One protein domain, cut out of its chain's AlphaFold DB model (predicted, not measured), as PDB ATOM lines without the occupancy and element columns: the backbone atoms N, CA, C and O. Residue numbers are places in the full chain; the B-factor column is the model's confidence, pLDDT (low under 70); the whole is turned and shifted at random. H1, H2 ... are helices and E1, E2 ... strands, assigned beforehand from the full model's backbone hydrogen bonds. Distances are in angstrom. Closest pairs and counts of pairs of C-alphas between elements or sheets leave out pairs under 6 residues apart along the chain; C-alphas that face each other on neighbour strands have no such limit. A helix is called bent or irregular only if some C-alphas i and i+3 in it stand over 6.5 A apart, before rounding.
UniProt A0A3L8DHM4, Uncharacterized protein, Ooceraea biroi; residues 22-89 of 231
ATOM      1  N   ARG A  22     188.267 175.797 197.961       88.44
ATOM      2  CA  ARG A  22     187.607 176.782 198.844       88.44
ATOM      3  C   ARG A  22     186.915 176.108 200.023       88.44
ATOM      4  O   ARG A  22     187.318 176.309 201.166       88.44
ATOM      5  N   CYS A  23     185.900 175.312 199.708       89.88
ATOM      6  CA  CYS A  23     185.062 174.573 200.649       89.88
ATOM      7  C   CYS A  23     184.692 173.218 200.042       89.88
ATOM      8  O   CYS A  23     184.916 172.976 198.846       89.88
ATOM      9  N   LYS A  24     184.077 172.362 200.853       93.44
ATOM     10  CA  LYS A  24     183.529 171.100 200.366       93.44
ATOM     11  C   LYS A  24     182.279 171.328 199.530       93.44
ATOM     12  O   LYS A  24     181.630 172.376 199.595       93.44
ATOM     13  N   VAL A  25     181.934 170.322 198.735       93.56
ATOM     14  CA  VAL A  25     180.643 170.279 198.048       93.56
ATOM     15  C   VAL A  25     179.524 170.450 199.079       93.56
ATOM     16  O   VAL A  25     179.559 169.835 200.142       93.56
ATOM     17  N   GLY A  26     178.540 171.291 198.766       90.06
ATOM     18  CA  GLY A  26     177.403 171.591 199.637       90.06
ATOM     19  C   GLY A  26     177.685 172.561 200.787       90.06
ATOM     20  O   GLY A  26     176.756 172.940 201.499       90.06
ATOM     21  N   GLU A  27     178.932 172.991 200.980       90.50
ATOM     22  CA  GLU A  27     179.259 174.044 201.938       90.50
ATOM     23  C   GLU A  27     179.174 175.419 201.278       90.50
ATOM     24  O   GLU A  27     179.687 175.635 200.176       90.50
ATOM     25  N   LYS A  28     178.577 176.377 201.992       86.56
ATOM     26  CA  LYS A  28     178.491 177.768 201.543       86.56
ATOM     27  C   LYS A  28     179.880 178.405 201.545       86.56
ATOM     28  O   LYS A  28     180.514 178.491 202.591       86.56
ATOM     29  N   VAL A  29     180.294 178.936 200.395       84.38
ATOM     30  CA  VAL A  29     181.561 179.683 200.249       84.38
ATOM     31  C   VAL A  29     181.569 180.943 201.112       84.38
ATOM     32  O   VAL A  29     182.577 181.302 201.715       84.38
ATOM     33  N   TRP A  30     180.432 181.631 201.175       80.81
ATOM     34  CA  TRP A  30     180.307 182.914 201.853       80.81
ATOM     35  C   TRP A  30     179.575 182.714 203.184       80.81
ATOM     36  O   TRP A  30     178.346 182.702 203.242       80.81
ATOM     37  N   ALA A  31     180.343 182.483 204.250       70.62
ATOM     38  CA  ALA A  31     179.834 182.332 205.608       70.62
ATOM     39  C   ALA A  31     179.482 183.692 206.240       70.62
ATOM     40  O   ALA A  31     180.352 184.438 206.691       70.62
ATOM     41  N   THR A  32     178.193 184.020 206.302       65.62
ATOM     42  CA  THR A  32     177.713 185.198 207.033       65.62
ATOM     43  C   THR A  32     177.547 184.852 208.515       65.62
ATOM     44  O   THR A  32     176.688 184.050 208.876       65.62
ATOM     45  N   ASP A  33     178.352 185.465 209.387       58.41
ATOM     46  CA  ASP A  33     178.194 185.382 210.846       58.41
ATOM     47  C   ASP A  33     176.941 186.182 211.283       58.41
ATOM     48  O   ASP A  33     177.045 187.340 211.702       58.41
ATOM     49  N   GLY A  34     175.742 185.603 211.141       60.00
ATOM     50  CA  GLY A  34     174.477 186.190 211.612       60.00
ATOM     51  C   GLY A  34     173.243 185.840 210.765       60.00
ATOM     52  O   GLY A  34     173.374 185.174 209.737       60.00
ATOM     53  N   PRO A  35     172.031 186.286 211.172       53.00
ATOM     54  CA  PRO A  35     170.855 186.232 210.300       53.00
ATOM     55  C   PRO A  35     171.203 186.943 208.993       53.00
ATOM     56  O   PRO A  35     171.827 188.000 209.051       53.00
ATOM     57  N   ARG A  36     170.865 186.318 207.855       53.19
ATOM     58  CA  ARG A  36     171.225 186.716 206.480       53.19
ATOM     59  C   ARG A  36     171.274 188.240 206.311       53.19
ATOM     60  O   ARG A  36     170.280 188.873 205.974       53.19
ATOM     61  N   MET A  37     172.435 188.841 206.568       54.38
ATOM     62  CA  MET A  37     172.706 190.201 206.138       54.38
ATOM     63  C   MET A  37     173.179 190.065 204.707       54.38
ATOM     64  O   MET A  37     174.371 189.946 204.439       54.38
ATOM     65  N   ASP A  38     172.208 190.031 203.802       55.94
ATOM     66  CA  ASP A  38     172.442 190.016 202.361       55.94
ATOM     67  C   ASP A  38     172.994 191.376 201.868       55.94
ATOM     68  O   ASP A  38     173.292 191.542 200.689       55.94
ATOM     69  N   PHE A  39     173.171 192.346 202.778       67.62
ATOM     70  CA  PHE A  39     173.649 193.695 202.499       67.62
ATOM     71  C   PHE A  39     174.781 194.105 203.457       67.62
ATOM     72  O   PHE A  39     174.563 194.262 204.660       67.62
ATOM     73  N   ASP A  40     175.989 194.293 202.920       70.25
ATOM     74  CA  ASP A  40     177.106 194.948 203.612       70.25
ATOM     75  C   ASP A  40     177.072 196.448 203.278       70.25
ATOM     76  O   ASP A  40     177.362 196.811 202.136       70.25
ATOM     77  N   PRO A  41     176.786 197.346 204.242       73.94
ATOM     78  CA  PRO A  41     176.832 198.790 204.000       73.94
ATOM     79  C   PRO A  41     178.201 199.291 203.517       73.94
ATOM     80  O   PRO A  41     178.290 200.366 202.932       73.94
ATOM     81  N   SER A  42     179.270 198.528 203.761       74.75
ATOM     82  CA  SER A  42     180.634 198.861 203.336       74.75
ATOM     83  C   SER A  42     180.887 198.552 201.856       74.75
ATOM     84  O   SER A  42     181.812 199.111 201.273       74.75
ATOM     85  N   ASP A  43     180.092 197.665 201.250       75.56
ATOM     86  CA  ASP A  43     180.161 197.315 199.825       75.56
ATOM     87  C   ASP A  43     178.743 197.221 199.227       75.56
ATOM     88  O   ASP A  43     178.280 196.126 198.896       75.56
ATOM     89  N   PRO A  44     178.036 198.361 199.062       78.50
ATOM     90  CA  PRO A  44     176.631 198.384 198.635       78.50
ATOM     91  C   PRO A  44     176.371 197.727 197.274       78.50
ATOM     92  O   PRO A  44     175.248 197.330 196.980       78.50
ATOM     93  N   CYS A  45     177.398 197.646 196.425       74.56
ATOM     94  CA  CYS A  45     177.310 197.083 195.080       74.56
ATOM     95  C   CYS A  45     178.000 195.714 194.947       74.56
ATOM     96  O   CYS A  45     178.190 195.260 193.818       74.56
ATOM     97  N   CYS A  46     178.419 195.079 196.048       71.06
ATOM     98  CA  CYS A  46     179.101 193.778 196.056       71.06
ATOM     99  C   CYS A  46     180.288 193.698 195.071       71.06
ATOM    100  O   CYS A  46     180.499 192.686 194.393       71.06
ATOM    101  N   ARG A  47     181.059 194.787 194.936       71.38
ATOM    102  CA  ARG A  47     182.196 194.843 194.001       71.38
ATOM    103  C   ARG A  47     183.363 194.002 194.495       71.38
ATOM    104  O   ARG A  47     184.110 193.462 193.678       71.38
ATOM    105  N   GLU A  48     183.534 193.897 195.810       68.94
ATOM    106  CA  GLU A  48     184.635 193.149 196.407       68.94
ATOM    107  C   GLU A  48     184.373 191.645 196.432       68.94
ATOM    108  O   GLU A  48     185.303 190.860 196.243       68.94
ATOM    109  N   THR A  49     183.118 191.250 196.665       68.12
ATOM    110  CA  THR A  49     182.707 189.847 196.778       68.12
ATOM    111  C   THR A  49     181.573 189.588 195.796       68.12
ATOM    112  O   THR A  49     180.432 189.965 196.036       68.12
ATOM    113  N   ARG A  50     181.881 188.957 194.658       71.75
ATOM    114  CA  ARG A  50     180.846 188.549 193.702       71.75
ATOM    115  C   ARG A  50     180.134 187.309 194.235       71.75
ATOM    116  O   ARG A  50     180.728 186.238 194.297       71.75
ATOM    117  N   PHE A  51     178.859 187.454 194.574       72.38
ATOM    118  CA  PHE A  51     177.997 186.367 195.046       72.38
ATOM    119  C   PHE A  51     177.332 185.622 193.880       72.38
ATOM    120  O   PHE A  51     176.113 185.476 193.837       72.38
ATOM    121  N   SER A  52     178.118 185.184 192.893       80.12
ATOM    122  CA  SER A  52     177.579 184.338 191.824       80.12
ATOM    123  C   SER A  52     177.084 183.016 192.403       80.12
ATOM    124  O   SER A  52     177.730 182.436 193.276       80.12
ATOM    125  N   TYR A  53     175.944 182.540 191.907       86.06
ATOM    126  CA  TYR A  53     175.423 181.237 192.294       86.06
ATOM    127  C   TYR A  53     176.360 180.129 191.807       86.06
ATOM    128  O   TYR A  53     176.677 180.042 190.620       86.06
ATOM    129  N   GLU A  54     176.794 179.276 192.731       87.56
ATOM    130  CA  GLU A  54     177.698 178.166 192.459       87.56
ATOM    131  C   GLU A  54     177.042 176.854 192.893       87.56
ATOM    132  O   GLU A  54     176.956 176.552 194.081       87.56
ATOM    133  N   ALA A  55     176.598 176.054 191.919       91.25
ATOM    134  CA  ALA A  55     175.821 174.840 192.176       91.25
ATOM    135  C   ALA A  55     176.545 173.832 193.090       91.25
ATOM    136  O   ALA A  55     175.914 173.201 193.931       91.25
ATOM    137  N   LEU A  56     177.873 173.700 192.977       92.38
ATOM    138  CA  LEU A  56     178.655 172.776 193.813       92.38
ATOM    139  C   LEU A  56     178.680 173.167 195.296       92.38
ATOM    140  O   LEU A  56     178.934 172.312 196.138       92.38
ATOM    141  N   HIS A  57     178.401 174.428 195.620       91.38
ATOM    142  CA  HIS A  57     178.352 174.948 196.986       91.38
ATOM    143  C   HIS A  57     176.919 175.085 197.519       91.38
ATOM    144  O   HIS A  57     176.713 175.571 198.633       91.38
ATOM    145  N   ASP A  58     175.919 174.645 196.750       90.50
ATOM    146  CA  ASP A  58     174.545 174.586 197.227       90.50
ATOM    147  C   ASP A  58     174.364 173.400 198.182       90.50
ATOM    148  O   ASP A  58     174.481 172.226 197.813       90.50
ATOM    149  N   GLN A  59     174.022 173.726 199.425       91.12
ATOM    150  CA  GLN A  59     173.707 172.775 200.483       91.12
ATOM    151  C   GLN A  59     172.601 171.791 200.083       91.12
ATOM    152  O   GLN A  59     172.658 170.615 200.447       91.12
ATOM    153  N   HIS A  60     171.610 172.235 199.310       91.94
ATOM    154  CA  HIS A  60     170.489 171.396 198.889       91.94
ATOM    155  C   HIS A  60     170.881 170.400 197.789       91.94
ATOM    156  O   HIS A  60     170.262 169.341 197.662       91.94
ATOM    157  N   LEU A  61     171.955 170.680 197.045       93.06
ATOM    158  CA  LEU A  61     172.483 169.788 196.012       93.06
ATOM    159  C   LEU A  61     173.520 168.791 196.543       93.06
ATOM    160  O   LEU A  61     173.923 167.879 195.816       93.06
ATOM    161  N   LEU A  62     173.898 168.870 197.823       93.62
ATOM    162  CA  LEU A  62     174.861 167.947 198.432       93.62
ATOM    163  C   LEU A  62     174.454 166.480 198.246       93.62
ATOM    164  O   LEU A  62     175.267 165.651 197.832       93.62
ATOM    165  N   ARG A  63     173.177 166.153 198.488       94.12
ATOM    166  CA  ARG A  63     172.656 164.781 198.343       94.12
ATOM    167  C   ARG A  63     172.708 164.302 196.893       94.12
ATOM    168  O   ARG A  63     172.897 163.113 196.645       94.12
ATOM    169  N   PHE A  64     172.537 165.217 195.942       94.38
ATOM    170  CA  PHE A  64     172.623 164.917 194.520       94.38
ATOM    171  C   PHE A  64     174.069 164.598 194.119       94.38
ATOM    172  O   PHE A  64     174.327 163.518 193.584       94.38
ATOM    173  N   PHE A  65     175.021 165.469 194.465       93.69
ATOM    174  CA  PHE A  65     176.436 165.296 194.118       93.69
ATOM    175  C   PHE A  65     177.145 164.180 194.894       93.69
ATOM    176  O   PHE A  65     178.123 163.618 194.404       93.69
ATOM    177  N   SER A  66     176.634 163.807 196.069       92.25
ATOM    178  CA  SER A  66     177.177 162.699 196.867       92.25
ATOM    179  C   SER A  66     176.949 161.320 196.239       92.25
ATOM    180  O   SER A  66     177.628 160.361 196.610       92.25
ATOM    181  N   LYS A  67     176.018 161.183 195.283       95.44
ATOM    182  CA  LYS A  67     175.792 159.900 194.603       95.44
ATOM    183  C   LYS A  67     177.046 159.494 193.810       95.44
ATOM    184  O   LYS A  67     177.640 160.330 193.125       95.44
ATOM    185  N   PRO A  68     177.434 158.205 193.824       95.38
ATOM    186  CA  PRO A  68     178.696 157.748 193.239       95.38
ATOM    187  C   PRO A  68     178.790 157.993 191.728       95.38
ATOM    188  O   PRO A  68     179.881 158.236 191.220       95.38
ATOM    189  N   THR A  69     177.663 157.973 191.012       95.12
ATOM    190  CA  THR A  69     177.590 158.288 189.579       95.12
ATOM    191  C   THR A  69     178.042 159.721 189.300       95.12
ATOM    192  O   THR A  69     178.997 159.931 188.556       95.12
ATOM    193  N   TYR A  70     177.427 160.700 189.966       94.00
ATOM    194  CA  TYR A  70     177.765 162.114 189.806       94.00
ATOM    195  C   TYR A  70     179.150 162.437 190.357       94.00
ATOM    196  O   TYR A  70     179.907 163.151 189.703       94.00
ATOM    197  N   ARG A  71     179.545 161.840 191.487       93.81
ATOM    198  CA  ARG A  71     180.899 161.992 192.031       93.81
ATOM    199  C   ARG A  71     181.973 161.549 191.034       93.81
ATOM    200  O   ARG A  71     182.953 162.263 190.845       93.81
ATOM    201  N   ARG A  72     181.791 160.410 190.353       94.75
ATOM    202  CA  ARG A  72     182.718 159.952 189.299       94.75
ATOM    203  C   ARG A  72     182.768 160.930 188.125       94.75
ATOM    204  O   ARG A  72     183.859 161.202 187.631       94.75
ATOM    205  N   CYS A  73     181.629 161.480 187.703       95.12
ATOM    206  CA  CYS A  73     181.588 162.495 186.647       95.12
ATOM    207  C   CYS A  73     182.338 163.773 187.050       95.12
ATOM    208  O   CYS A  73     183.146 164.273 186.271       95.12
ATOM    209  N   LEU A  74     182.139 164.261 188.277       94.50
ATOM    210  CA  LEU A  74     182.820 165.451 188.796       94.50
ATOM    211  C   LEU A  74     184.336 165.249 188.940       94.50
ATOM    212  O   LEU A  74     185.104 166.164 188.639       94.50
ATOM    213  N   LEU A  75     184.771 164.054 189.358       94.00
ATOM    214  CA  LEU A  75     186.188 163.684 189.418       94.00
ATOM    215  C   LEU A  75     186.813 163.616 188.020       94.00
ATOM    216  O   LEU A  75     187.903 164.140 187.818       94.00
ATOM    217  N   ARG A  76     186.113 163.019 187.043       94.44
ATOM    218  CA  ARG A  76     186.562 162.970 185.639       94.44
ATOM    219  C   ARG A  76     186.653 164.356 185.005       94.44
ATOM    220  O   ARG A  76     187.521 164.574 184.171       94.44
ATOM    221  N   ALA A  77     185.770 165.270 185.397       92.88
ATOM    222  CA  ALA A  77     185.777 166.659 184.948       92.88
ATOM    223  C   ALA A  77     186.789 167.544 185.705       92.88
ATOM    224  O   ALA A  77     186.859 168.740 185.435       92.88
ATOM    225  N   SER A  78     187.548 166.992 186.661       91.06
ATOM    226  CA  SER A  78     188.496 167.735 187.504       91.06
ATOM    227  C   SER A  78     187.874 168.938 188.229       91.06
ATOM    228  O   SER A  78     188.543 169.943 188.454       91.06
ATOM    229  N   LEU A  79     186.602 168.840 188.625       92.25
ATOM    230  CA  LEU A  79     185.901 169.895 189.373       92.25
ATOM    231  C   LEU A  79     186.035 169.732 190.890       92.25
ATOM    232  O   LEU A  79     185.915 170.705 191.631       92.25
ATOM    233  N   ILE A  80     186.280 168.506 191.354       94.56
ATOM    234  CA  ILE A  80     186.412 168.182 192.776       94.56
ATOM    235  C   ILE A  80     187.671 167.356 193.055       94.56
ATOM    236  O   ILE A  80     188.199 166.679 192.169       94.56
ATOM    237  N   THR A  81     188.146 167.393 194.299       92.94
ATOM    238  CA  THR A  81     189.161 166.470 194.824       92.94
ATOM    239  C   THR A  81     188.527 165.136 195.232       92.94
ATOM    240  O   THR A  81     187.302 164.993 195.307       92.94
ATOM    241  N   LYS A  82     189.365 164.133 195.531       90.81
ATOM    242  CA  LYS A  82     188.896 162.852 196.089       90.81
ATOM    243  C   LYS A  82     188.125 163.057 197.400       90.81
ATOM    244  O   LYS A  82     187.166 162.324 197.643       90.81
ATOM    245  N   ASP A  83     188.474 164.095 198.155       91.44
ATOM    246  CA  ASP A  83     187.903 164.455 199.457       91.44
ATOM    247  C   ASP A  83     186.632 165.318 199.369       91.44
ATOM    248  O   ASP A  83     186.135 165.792 200.393       91.44
ATOM    249  N   MET A  84     186.070 165.469 198.158       91.38
ATOM    250  CA  MET A  84     184.894 166.300 197.856       91.38
ATOM    251  C   MET A  84     185.131 167.805 198.040       91.38
ATOM    252  O   MET A  84     184.172 168.557 198.209       91.38
ATOM    253  N   ASP A  85     186.379 168.270 197.969       93.56
ATOM    254  CA  ASP A  85     186.665 169.704 197.933       93.56
ATOM    255  C   ASP A  85     186.479 170.239 196.518       93.56
ATOM    256  O   ASP A  85     186.949 169.642 195.548       93.56
ATOM    257  N   VAL A  86     185.821 171.387 196.391       94.19
ATOM    258  CA  VAL A  86     185.594 172.022 195.090       94.19
ATOM    259  C   VAL A  86     186.873 172.722 194.640       94.19
ATOM    260  O   VAL A  86     187.365 173.629 195.324       94.19
ATOM    261  N   LYS A  87     187.413 172.309 193.486       93.31
ATOM    262  CA  LYS A  87     188.565 172.966 192.858       93.31
ATOM    263  C   LYS A  87     188.154 174.346 192.342       93.31
ATOM    264  O   LYS A  87     187.030 174.548 191.887       93.31
ATOM    265  N   CYS A  88     189.069 175.303 192.405       90.44
ATOM    266  CA  CYS A  88     188.830 176.672 191.965       90.44
ATOM    267  C   CYS A  88     190.051 177.264 191.259       90.44
ATOM    268  O   CYS A  88     191.172 176.758 191.352       90.44
ATOM    269  N   SER A  89     189.831 178.367 190.553       89.38
ATOM    270  CA  SER A  89     190.904 179.148 189.947       89.38
ATOM    271  C   SER A  89     191.704 179.924 191.001       89.38
ATOM    272  O   SER A  89     191.202 180.289 192.066       89.38
TER     273      SER A  89
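Overview. This is residues 22 to 89 of the 231 residues of an uncharacterized protein of Ooceraea biroi (UniProt A0A3L8DHM4). With little regular structure, this domain is a small head with a long loop sticking out of it. In the head, H1 and H2 make a corner and the short strands E1 and E2 come close together; residues 31 to 37 and 39 to 45 stick out. The 68 printed residues run E1, H1, H2, E2, of mixed class with 22 in named elements; the whole is loose, radius of gyration of the C-alphas 14.2 A, spanning 43 by 25 by 16 A.

Arrangement. E1, residues 22 to 24, and E2, residues 85 to 87, pair with no named strand; their closest C-alphas, Lys 24 and Asp 85, are 4.2 A apart. H1, residues 59 to 65, is only just irregular: C-alphas 60 and 63 are 7.0 A apart. In H1, 1 of 3 O i to N i+4 pairs and 3 of 4 O i to N i+3 pairs are within hydrogen-bond range; in H2, residues 68 to 76, every O i to N i+4 pair is within hydrogen-bond range. H1 and H2 are close but not clearly touching, about perpendicular at 90 degrees, the closest C-alphas, Phe 65 and Arg 71, 5.9 A apart. H1 and E2 are apart.

Along the chain. E1 begins at C-alpha 22 (187.607, 176.782, 198.844). H1 is 10.2 A long and H2 12.1 A; E2 ends at C-alpha 87 (188.565, 172.966, 192.858).

Size, cuts and confidence. The C-alphas farthest apart, Pro 41 and Thr 69, are 43.0 A apart. The printed part has no cut; the link E1 to H1 is long, 34 residues. pLDDT is under 70 at residues 32 to 39 and 48 to 49.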